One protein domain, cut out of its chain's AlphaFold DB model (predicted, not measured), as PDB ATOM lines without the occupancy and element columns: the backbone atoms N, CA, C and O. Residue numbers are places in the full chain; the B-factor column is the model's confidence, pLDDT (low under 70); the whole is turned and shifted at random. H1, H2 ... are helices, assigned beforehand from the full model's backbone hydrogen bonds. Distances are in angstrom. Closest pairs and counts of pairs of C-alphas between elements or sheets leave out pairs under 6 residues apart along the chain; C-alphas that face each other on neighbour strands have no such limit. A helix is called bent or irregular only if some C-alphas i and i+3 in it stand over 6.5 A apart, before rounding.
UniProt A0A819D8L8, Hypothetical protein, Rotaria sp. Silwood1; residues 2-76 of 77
ATOM      1  N   ALA A   2     184.994 304.622 249.726       92.75
ATOM      2  CA  ALA A   2     184.933 303.197 250.108       92.75
ATOM      3  C   ALA A   2     183.723 302.821 250.990       92.75
ATOM      4  O   ALA A   2     183.060 301.821 250.737       92.75
ATOM      5  N   ALA A   3     183.388 303.647 251.988       92.69
ATOM      6  CA  ALA A   3     182.194 303.434 252.812       92.69
ATOM      7  C   ALA A   3     180.889 303.509 251.993       92.69
ATOM      8  O   ALA A   3     179.987 302.714 252.219       92.69
ATOM      9  N   SER A   4     180.827 304.402 250.999       90.19
ATOM     10  CA  SER A   4     179.682 304.556 250.089       90.19
ATOM     11  C   SER A   4     179.498 303.325 249.201       90.19
ATOM     12  O   SER A   4     178.392 302.810 249.108       90.19
ATOM     13  N   GLU A   5     180.583 302.813 248.610       90.38
ATOM     14  CA  GLU A   5     180.577 301.571 247.816       90.38
ATOM     15  C   GLU A   5     180.145 300.362 248.654       90.38
ATOM     16  O   GLU A   5     179.387 299.513 248.199       90.38
ATOM     17  N   ALA A   6     180.577 300.313 249.916       94.50
ATOM     18  CA  ALA A   6     180.161 299.283 250.861       94.50
ATOM     19  C   ALA A   6     178.747 299.504 251.435       94.50
ATOM     20  O   ALA A   6     178.308 298.692 252.247       94.50
ATOM     21  N   GLN A   7     178.058 300.591 251.067       92.94
ATOM     22  CA  GLN A   7     176.757 300.999 251.613       92.94
ATOM     23  C   GLN A   7     176.752 301.123 253.145       92.94
ATOM     24  O   GLN A   7     175.805 300.743 253.832       92.94
ATOM     25  N   ARG A   8     177.844 301.649 253.704       95.12
ATOM     26  CA  ARG A   8     178.039 301.820 255.145       95.12
ATOM     27  C   ARG A   8     178.097 303.297 255.517       95.12
ATOM     28  O   ARG A   8     178.752 304.073 254.819       95.12
ATOM     29  N   PRO A   9     177.489 303.687 256.651       91.88
ATOM     30  CA  PRO A   9     177.683 305.024 257.187       91.88
ATOM     31  C   PRO A   9     179.147 305.220 257.597       91.88
ATOM     32  O   PRO A   9     179.821 304.278 258.027       91.88
ATOM     33  N   LEU A  10     179.631 306.456 257.482       91.88
ATOM     34  CA  LEU A  10     180.972 306.852 257.897       91.88
ATOM     35  C   LEU A  10     180.874 307.838 259.062       91.88
ATOM     36  O   LEU A  10     180.213 308.864 258.953       91.88
ATOM     37  N   VAL A  11     181.585 307.542 260.148       91.81
ATOM     38  CA  VAL A  11     181.858 308.502 261.222       91.81
ATOM     39  C   VAL A  11     183.343 308.829 261.164       91.81
ATOM     40  O   VAL A  11     184.173 307.924 261.250       91.81
ATOM     41  N   TYR A  12     183.674 310.107 260.992       90.44
ATOM     42  CA  TYR A  12     185.056 310.574 260.918       90.44
ATOM     43  C   TYR A  12     185.414 311.401 262.156       90.44
ATOM     44  O   TYR A  12     184.669 312.297 262.544       90.44
ATOM     45  N   VAL A  13     186.563 311.112 262.772       92.75
ATOM     46  CA  VAL A  13     187.039 311.787 263.989       92.75
ATOM     47  C   VAL A  13     188.294 312.593 263.656       92.75
ATOM     48  O   VAL A  13     189.305 312.026 263.258       92.75
ATOM     49  N   THR A  14     188.241 313.915 263.843       93.12
ATOM     50  CA  THR A  14     189.335 314.845 263.493       93.12
ATOM     51  C   THR A  14     190.265 315.194 264.663       93.12
ATOM     52  O   THR A  14     191.085 316.090 264.535       93.12
ATOM     53  N   TYR A  15     190.155 314.525 265.818       91.75
ATOM     54  CA  TYR A  15     191.034 314.726 266.986       91.75
ATOM     55  C   TYR A  15     191.258 316.198 267.391       91.75
ATOM     56  O   TYR A  15     192.386 316.651 267.536       91.75
ATOM     57  N   ARG A  16     190.165 316.929 267.648       92.00
ATOM     58  CA  ARG A  16     190.150 318.359 268.041       92.00
ATOM     59  C   ARG A  16     190.538 319.351 266.937       92.00
ATOM     60  O   ARG A  16     190.486 320.551 267.185       92.00
ATOM     61  N   GLU A  17     190.803 318.891 265.716       96.06
ATOM     62  CA  GLU A  17     190.968 319.771 264.558       96.06
ATOM     63  C   GLU A  17     189.600 320.255 264.059       96.06
ATOM     64  O   GLU A  17     188.945 319.616 263.226       96.06
ATOM     65  N   GLN A  18     189.132 321.380 264.607       93.94
ATOM     66  CA  GLN A  18     187.824 321.948 264.271       93.94
ATOM     67  C   GLN A  18     187.768 322.453 262.823       93.94
ATOM     68  O   GLN A  18     186.775 322.215 262.139       93.94
ATOM     69  N   ALA A  19     188.835 323.096 262.340       93.38
ATOM     70  CA  ALA A  19     188.907 323.578 260.960       93.38
ATOM     71  C   ALA A  19     188.802 322.419 259.954       93.38
ATOM     72  O   ALA A  19     188.089 322.520 258.958       93.38
ATOM     73  N   LEU A  20     189.439 321.281 260.253       92.50
ATOM     74  CA  LEU A  20     189.353 320.082 259.424       92.50
ATOM     75  C   LEU A  20     187.943 319.474 259.440       92.50
ATOM     76  O   LEU A  20     187.446 319.051 258.401       92.50
ATOM     77  N   ALA A  21     187.280 319.461 260.602       93.19
ATOM     78  CA  ALA A  21     185.903 318.979 260.713       93.19
ATOM     79  C   ALA A  21     184.936 319.831 259.881       93.19
ATOM     80  O   ALA A  21     184.107 319.290 259.154       93.19
ATOM     81  N   GLN A  22     185.078 321.157 259.951       93.88
ATOM     82  CA  GLN A  22     184.285 322.088 259.149       93.88
ATOM     83  C   GLN A  22     184.548 321.902 257.656       93.88
ATOM     84  O   GLN A  22     183.600 321.807 256.887       93.88
ATOM     85  N   LEU A  23     185.816 321.775 257.250       92.56
ATOM     86  CA  LEU A  23     186.180 321.515 255.860       92.56
ATOM     87  C   LEU A  23     185.521 320.235 255.332       92.56
ATOM     88  O   LEU A  23     184.941 320.245 254.251       92.56
ATOM     89  N   PHE A  24     185.573 319.142 256.097       93.25
ATOM     90  CA  PHE A  24     184.970 317.873 255.685       93.25
ATOM     91  C   PHE A  24     183.451 317.942 255.605       93.25
ATOM     92  O   PHE A  24     182.891 317.401 254.655       93.25
ATOM     93  N   SER A  25     182.799 318.630 256.547       92.69
ATOM     94  CA  SER A  25     181.354 318.861 256.483       92.69
ATOM     95  C   SER A  25     180.985 319.646 255.227       92.69
ATOM     96  O   SER A  25     180.170 319.182 254.443       92.69
ATOM     97  N   SER A  26     181.655 320.774 254.972       93.88
ATOM     98  CA  SER A  26     181.360 321.627 253.816       93.88
ATOM     99  C   SER A  26     181.577 320.913 252.482       93.88
ATOM    100  O   SER A  26     180.768 321.053 251.570       93.88
ATOM    101  N   VAL A  27     182.657 320.132 252.357       93.81
ATOM    102  CA  VAL A  27     182.908 319.326 251.152       93.81
ATOM    103  C   VAL A  27     181.834 318.256 250.993       93.81
ATOM    104  O   VAL A  27     181.345 318.038 249.890       93.81
ATOM    105  N   TRP A  28     181.452 317.584 252.077       92.75
ATOM    106  CA  TRP A  28     180.426 316.547 252.038       92.75
ATOM    107  C   TRP A  28     179.059 317.093 251.618       92.75
ATOM    108  O   TRP A  28     178.461 316.554 250.687       92.75
ATOM    109  N   ASP A  29     178.608 318.178 252.247       93.56
ATOM    110  CA  ASP A  29     177.332 318.825 251.934       93.56
ATOM    111  C   ASP A  29     177.303 319.260 250.464       93.56
ATOM    112  O   ASP A  29     176.376 318.932 249.725       93.56
ATOM    113  N   HIS A  30     178.391 319.868 249.986       93.50
ATOM    114  CA  HIS A  30     178.512 320.271 248.590       93.50
ATOM    115  C   HIS A  30     178.435 319.095 247.607       93.50
ATOM    116  O   HIS A  30     177.777 319.190 246.570       93.50
ATOM    117  N   LEU A  31     179.094 317.975 247.918       91.50
ATOM    118  CA  LEU A  31     179.043 316.771 247.090       91.50
ATOM    119  C   LEU A  31     177.641 316.153 247.061       91.50
ATOM    120  O   LEU A  31     177.228 315.665 246.007       91.50
ATOM    121  N   ILE A  32     176.908 316.191 248.179       90.88
ATOM    122  CA  ILE A  32     175.505 315.762 248.234       90.88
ATOM    123  C   ILE A  32     174.632 316.666 247.366       90.88
ATOM    124  O   ILE A  32     173.883 316.148 246.537       90.88
ATOM    125  N   ASP A  33     174.758 317.986 247.510       93.12
ATOM    126  CA  ASP A  33     173.963 318.963 246.757       93.12
ATOM    127  C   ASP A  33     174.122 318.778 245.241       93.12
ATOM    128  O   ASP A  33     173.170 318.928 244.477       93.12
ATOM    129  N   HIS A  34     175.317 318.371 244.806       89.88
ATOM    130  CA  HIS A  34     175.649 318.129 243.400       89.88
ATOM    131  C   HIS A  34     175.446 316.671 242.962       89.88
ATOM    132  O   HIS A  34     175.822 316.307 241.845       89.88
ATOM    133  N   GLN A  35     174.872 315.824 243.826       90.50
ATOM    134  CA  GLN A  35     174.652 314.392 243.586       90.50
ATOM    135  C   GLN A  35     175.921 313.681 243.079       90.50
ATOM    136  O   GLN A  35     175.884 312.842 242.172       90.50
ATOM    137  N   ALA A  36     177.077 314.048 243.636       90.44
ATOM    138  CA  ALA A  36     178.357 313.512 243.210       90.44
ATOM    139  C   ALA A  36     178.442 312.013 243.532       90.44
ATOM    140  O   ALA A  36     178.336 311.583 244.681       90.44
ATOM    141  N   THR A  37     178.666 311.203 242.501       91.19
ATOM    142  CA  THR A  37     178.867 309.759 242.647       91.19
ATOM    143  C   THR A  37     180.330 309.443 242.958       91.19
ATOM    144  O   THR A  37     181.229 310.259 242.734       91.19
ATOM    145  N   VAL A  38     180.604 308.218 243.415       91.25
ATOM    146  CA  VAL A  38     181.988 307.740 243.584       91.25
ATOM    147  C   VAL A  38     182.749 307.780 242.255       91.25
ATOM    148  O   VAL A  38     183.901 308.204 242.231       91.25
ATOM    149  N   GLY A  39     182.096 307.433 241.141       92.12
ATOM    150  CA  GLY A  39     182.681 307.534 239.802       92.12
ATOM    151  C   GLY A  39     183.079 308.966 239.424       92.12
ATOM    152  O   GLY A  39     184.185 309.173 238.932       92.12
ATOM    153  N   HIS A  40     182.233 309.961 239.719       91.81
ATOM    154  CA  HIS A  40     182.589 311.374 239.523       91.81
ATOM    155  C   HIS A  40     183.805 311.777 240.362       91.81
ATOM    156  O   HIS A  40     184.730 312.399 239.847       91.81
ATOM    157  N   LEU A  41     183.840 311.400 241.641       92.88
ATOM    158  CA  LEU A  41     184.973 311.717 242.513       92.88
ATOM    159  C   LEU A  41     186.284 311.100 242.009       92.88
ATOM    160  O   LEU A  41     187.317 311.762 242.040       92.88
ATOM    161  N   MET A  42     186.243 309.869 241.493       93.75
ATOM    162  CA  MET A  42     187.410 309.222 240.881       93.75
ATOM    163  C   MET A  42     187.923 310.003 239.664       93.75
ATOM    164  O   MET A  42     189.125 310.237 239.550       93.75
ATOM    165  N   GLN A  43     187.025 310.477 238.797       93.31
ATOM    166  CA  GLN A  43     187.400 311.312 237.651       93.31
ATOM    167  C   GLN A  43     188.041 312.633 238.090       93.31
ATOM    168  O   GLN A  43     189.056 313.038 237.525       93.31
ATOM    169  N   LEU A  44     187.496 313.285 239.121       91.94
ATOM    170  CA  LEU A  44     188.068 314.515 239.673       91.94
ATOM    171  C   LEU A  44     189.464 314.281 240.261       91.94
ATOM    172  O   LEU A  44     190.351 315.103 240.047       91.94
ATOM    173  N   LEU A  45     189.693 313.154 240.937       92.75
ATOM    174  CA  LEU A  45     191.018 312.788 241.447       92.75
ATOM    175  C   LEU A  45     192.025 312.570 240.313       92.75
ATOM    176  O   LEU A  45     193.144 313.074 240.377       92.75
ATOM    177  N   GLU A  46     191.625 311.879 239.245       92.88
ATOM    178  CA  GLU A  46     192.476 311.724 238.063       92.88
ATOM    179  C   GLU A  46     192.785 313.064 237.389       92.88
ATOM    180  O   GLU A  46     193.919 313.298 236.962       92.88
ATOM    181  N   MET A  47     191.789 313.947 237.274       91.56
ATOM    182  CA  MET A  47     191.971 315.293 236.733       91.56
ATOM    183  C   MET A  47     192.914 316.120 237.602       91.56
ATOM    184  O   MET A  47     193.789 316.789 237.054       91.56
ATOM    185  N   TYR A  48     192.764 316.047 238.927       92.00
ATOM    186  CA  TYR A  48     193.629 316.731 239.879       92.00
ATOM    187  C   TYR A  48     195.076 316.280 239.694       92.00
ATOM    188  O   TYR A  48     195.911 317.118 239.391       92.00
ATOM    189  N   ILE A  49     195.367 314.974 239.712       90.12
ATOM    190  CA  ILE A  49     196.730 314.442 239.517       90.12
ATOM    191  C   ILE A  49     197.336 314.902 238.180       90.12
ATOM    192  O   ILE A  49     198.506 315.276 238.110       90.12
ATOM    193  N   LYS A  50     196.542 314.912 237.102       88.69
ATOM    194  CA  LYS A  50     196.999 315.359 235.773       88.69
ATOM    195  C   LYS A  50     197.256 316.871 235.704       88.69
ATOM    196  O   LYS A  50     198.039 317.308 234.863       88.69
ATOM    197  N   ARG A  51     196.583 317.673 236.536       82.88
ATOM    198  CA  ARG A  51     196.629 319.148 236.523       82.88
ATOM    199  C   ARG A  51     197.390 319.760 237.703       82.88
ATOM    200  O   ARG A  51     197.644 320.960 237.669       82.88
ATOM    201  N   GLU A  52     197.768 318.968 238.706       65.69
ATOM    202  CA  GLU A  52     198.285 319.414 240.009       65.69
ATOM    203  C   GLU A  52     199.493 320.348 239.874       65.69
ATOM    204  O   GLU A  52     199.612 321.332 240.602       65.69
ATOM    205  N   PHE A  53     200.333 320.126 238.860       58.44
ATOM    206  CA  PHE A  53     201.483 320.986 238.573       58.44
ATOM    207  C   PHE A  53     201.126 322.448 238.244       58.44
ATOM    208  O   PHE A  53     201.985 323.321 238.359       58.44
ATOM    209  N   TYR A  54     199.886 322.732 237.836       60.25
ATOM    210  CA  TYR A  54     199.497 324.022 237.261       60.25
ATOM    211  C   TYR A  54     198.552 324.847 238.138       60.25
ATOM    212  O   TYR A  54     198.449 326.054 237.929       60.25
ATOM    213  N   THR A  55     197.855 324.241 239.105       68.00
ATOM    214  CA  THR A  55     196.716 324.905 239.765       68.00
ATOM    215  C   THR A  55     197.044 325.551 241.114       68.00
ATOM    216  O   THR A  55     196.286 326.419 241.533       68.00
ATOM    217  N   ARG A  56     198.150 325.183 241.796       81.31
ATOM    218  CA  ARG A  56     198.490 325.606 243.188       81.31
ATOM    219  C   ARG A  56     197.339 325.452 244.205       81.31
ATOM    220  O   ARG A  56     197.407 326.005 245.298       81.31
ATOM    221  N   MET A  57     196.295 324.725 243.835       87.75
ATOM    222  CA  MET A  57     195.025 324.625 244.538       87.75
ATOM    223  C   MET A  57     195.017 323.332 245.347       87.75
ATOM    224  O   MET A  57     195.485 322.309 244.853       87.75
ATOM    225  N   GLY A  58     194.489 323.360 246.569       89.69
ATOM    226  CA  GLY A  58     194.328 322.144 247.361       89.69
ATOM    227  C   GLY A  58     193.290 321.203 246.743       89.69
ATOM    228  O   GLY A  58     192.360 321.641 246.069       89.69
ATOM    229  N   LEU A  59     193.397 319.899 247.013       90.88
ATOM    230  CA  LEU A  59     192.478 318.899 246.457       90.88
ATOM    231  C   LEU A  59     190.996 319.230 246.712       90.88
ATOM    232  O   LEU A  59     190.173 319.127 245.806       90.88
ATOM    233  N   PHE A  60     190.645 319.634 247.934       92.06
ATOM    234  CA  PHE A  60     189.254 319.956 248.261       92.06
ATOM    235  C   PHE A  60     188.764 321.217 247.552       92.06
ATOM    236  O   PHE A  60     187.643 321.229 247.063       92.06
ATOM    237  N   GLU A  61     189.606 322.243 247.427       90.81
ATOM    238  CA  GLU A  61     189.275 323.453 246.668       90.81
ATOM    239  C   GLU A  61     189.027 323.119 245.190       90.81
ATOM    240  O   GLU A  61     188.049 323.584 244.605       90.81
ATOM    241  N   PHE A  62     189.858 322.245 244.614       91.75
ATOM    242  CA  PHE A  62     189.703 321.769 243.243       91.75
ATOM    243  C   PHE A  62     188.397 321.003 243.040       91.75
ATOM    244  O   PHE A  62     187.662 321.288 242.095       91.75
ATOM    245  N   ILE A  63     188.086 320.066 243.940       91.38
ATOM    246  CA  ILE A  63     186.839 319.297 243.886       91.38
ATOM    247  C   ILE A  63     185.641 320.247 243.898       91.38
ATOM    248  O   ILE A  63     184.816 320.153 242.998       91.38
ATOM    249  N   MET A  64     185.590 321.186 244.849       91.38
ATOM    250  CA  MET A  64     184.482 322.139 244.998       91.38
ATOM    251  C   MET A  64     184.302 323.035 243.761       91.38
ATOM    252  O   MET A  64     183.176 323.327 243.348       91.38
ATOM    253  N   ALA A  65     185.405 323.481 243.154       89.81
ATOM    254  CA  ALA A  65     185.368 324.318 241.959       89.81
ATOM    255  C   ALA A  65     184.829 323.557 240.733       89.81
ATOM    256  O   ALA A  65     183.957 324.058 240.018       89.81
ATOM    257  N   GLU A  66     185.314 322.336 240.500       89.69
ATOM    258  CA  GLU A  66     184.949 321.534 239.328       89.69
ATOM    259  C   GLU A  66     183.527 320.956 239.429       89.69
ATOM    260  O   GLU A  66     182.815 320.906 238.423       89.69
ATOM    261  N   THR A  67     183.055 320.581 240.625       83.19
ATOM    262  CA  THR A  67     181.661 320.136 240.821       83.19
ATOM    263  C   THR A  67     180.664 321.260 240.558       83.19
ATOM    264  O   THR A  67     179.661 321.040 239.874       83.19
ATOM    265  N   SER A  68     180.975 322.478 241.009       80.75
ATOM    266  CA  SER A  68     180.146 323.667 240.770       80.75
ATOM    267  C   SER A  68     180.038 324.004 239.277       80.75
ATOM    268  O   SER A  68     178.948 324.252 238.758       80.75
ATOM    269  N   ALA A  69     181.165 323.979 238.555       72.25
ATOM    270  CA  ALA A  69     181.209 324.313 237.132       72.25
ATOM    271  C   ALA A  69     180.385 323.338 236.268       72.25
ATOM    272  O   ALA A  69     179.713 323.752 235.322       72.25
ATOM    273  N   GLN A  70     180.386 322.046 236.607       64.62
ATOM    274  CA  GLN A  70     179.655 321.019 235.856       64.62
ATOM    275  C   GLN A  70     178.136 321.050 236.085       64.62
ATOM    276  O   GLN A  70     177.379 320.659 235.195       64.62
ATOM    277  N   HIS A  71     177.669 321.535 237.240       57.28
ATOM    278  CA  HIS A  71     176.236 321.687 237.523       57.28
ATOM    279  C   HIS A  71     175.604 322.847 236.747       57.28
ATOM    280  O   HIS A  71     174.506 322.711 236.201       57.28
ATOM    281  N   ILE A  72     176.325 323.967 236.626       58.34
ATOM    282  CA  ILE A  72     175.880 325.128 235.839       58.34
ATOM    283  C   ILE A  72     175.682 324.734 234.368       58.34
ATOM    284  O   ILE A  72     174.677 325.094 233.760       58.34
ATOM    285  N   LEU A  73     176.586 323.921 233.814       56.97
ATOM    286  CA  LEU A  73     176.507 323.451 232.426       56.97
ATOM    287  C   LEU A  73     175.323 322.505 232.154       56.97
ATOM    288  O   LEU A  73     174.872 322.423 231.015       56.97
ATOM    289  N   LYS A  74     174.807 321.801 233.170       48.16
ATOM    290  CA  LYS A  74     173.644 320.901 233.039       48.16
ATOM    291  C   LYS A  74     172.300 321.582 233.310       48.16
ATOM    292  O   LYS A  74     171.280 321.048 232.900       48.16
ATOM    293  N   SER A  75     172.305 322.731 233.988       50.69
ATOM    294  CA  SER A  75     171.086 323.454 234.395       50.69
ATOM    295  C   SER A  75     170.709 324.610 233.455       50.69
ATOM    296  O   SER A  75     169.676 325.242 233.649       50.69
ATOM    297  N   GLY A  76     171.564 324.924 232.475       39.41
ATOM    298  CA  GLY A  76     171.379 326.004 231.495       39.41
ATOM    299  C   GLY A  76     170.863 325.562 230.118       39.41
ATOM    300  O   GLY A  76     170.984 326.333 229.167       39.41
TER     301      GLY A  76
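This is residues 2 to 76 of the 77 residues of the protein "Hypothetical protein" of Rotaria sp. Silwood1 (UniProt A0A819D8L8). Three long helices make a loose frame: H4 packs with its earlier part on both H2 and H3, running the same way as H2 but slid along past it, while H3 slants steeply to H4. H1, a single short turn, lies near the beginning of H3, and a long strip, residues 6 to 17, leads from it to H2; residues 15 to 20 stick out. The 75 printed residues hold four named helices, in the order H1, H2, H3, H4, and no named strand; the class is all helix. The whole is only just compact, close to loose, with a radius of gyration of the C-alphas of 13.6 A and spans of 36 by 29 by 21 A.

H1 is residues 2 to 5, beginning at C-alpha 2 (184.933, 303.197, 250.108). H2 is residues 18 to 33, 22.5 A long from C-alpha 18 (187.824, 321.948, 264.271). H3 is residues 38 to 55, 22.9 A; it has a kink of 49 degrees near residue 49 and is irregular, C-alphas 50 and 53 being 7.7 A apart. H4 is residues 59 to 75, 25.0 A, ending at C-alpha 75 (171.086, 323.454, 234.395).

H1 and H3 are close but not clearly touching; their closest C-alphas, Ser 4 and Val 38, are 7.6 A apart. H2, with residues 27 to 31 alone, touches residues 60 to 67 of H4, closest at the C-alphas of Val 27 and Met 64, 6.9 A. They run the same way at a shallow tilt of 22 degrees. H3, with residues 41 to 48 alone, touches residues 59 to 66 of H4, closest at the C-alphas of Leu 44 and Ile 63, 6.5 A. They run opposite ways at a steep tilt of 63 degrees. H2 and H3 are apart. Every O i to N i+4 pair is within hydrogen-bond range in H2 and H4, and 11 of 14 in H3; H1 is too short for such a pair.

The C-alphas farthest apart, of Tyr 15 and Gly 76, are 42.1 A apart. The printed part has no cut. The link H1 to H2 is long; the other two are tight. The pLDDT is under 70 in residues 52 to 55 and 70 to 76.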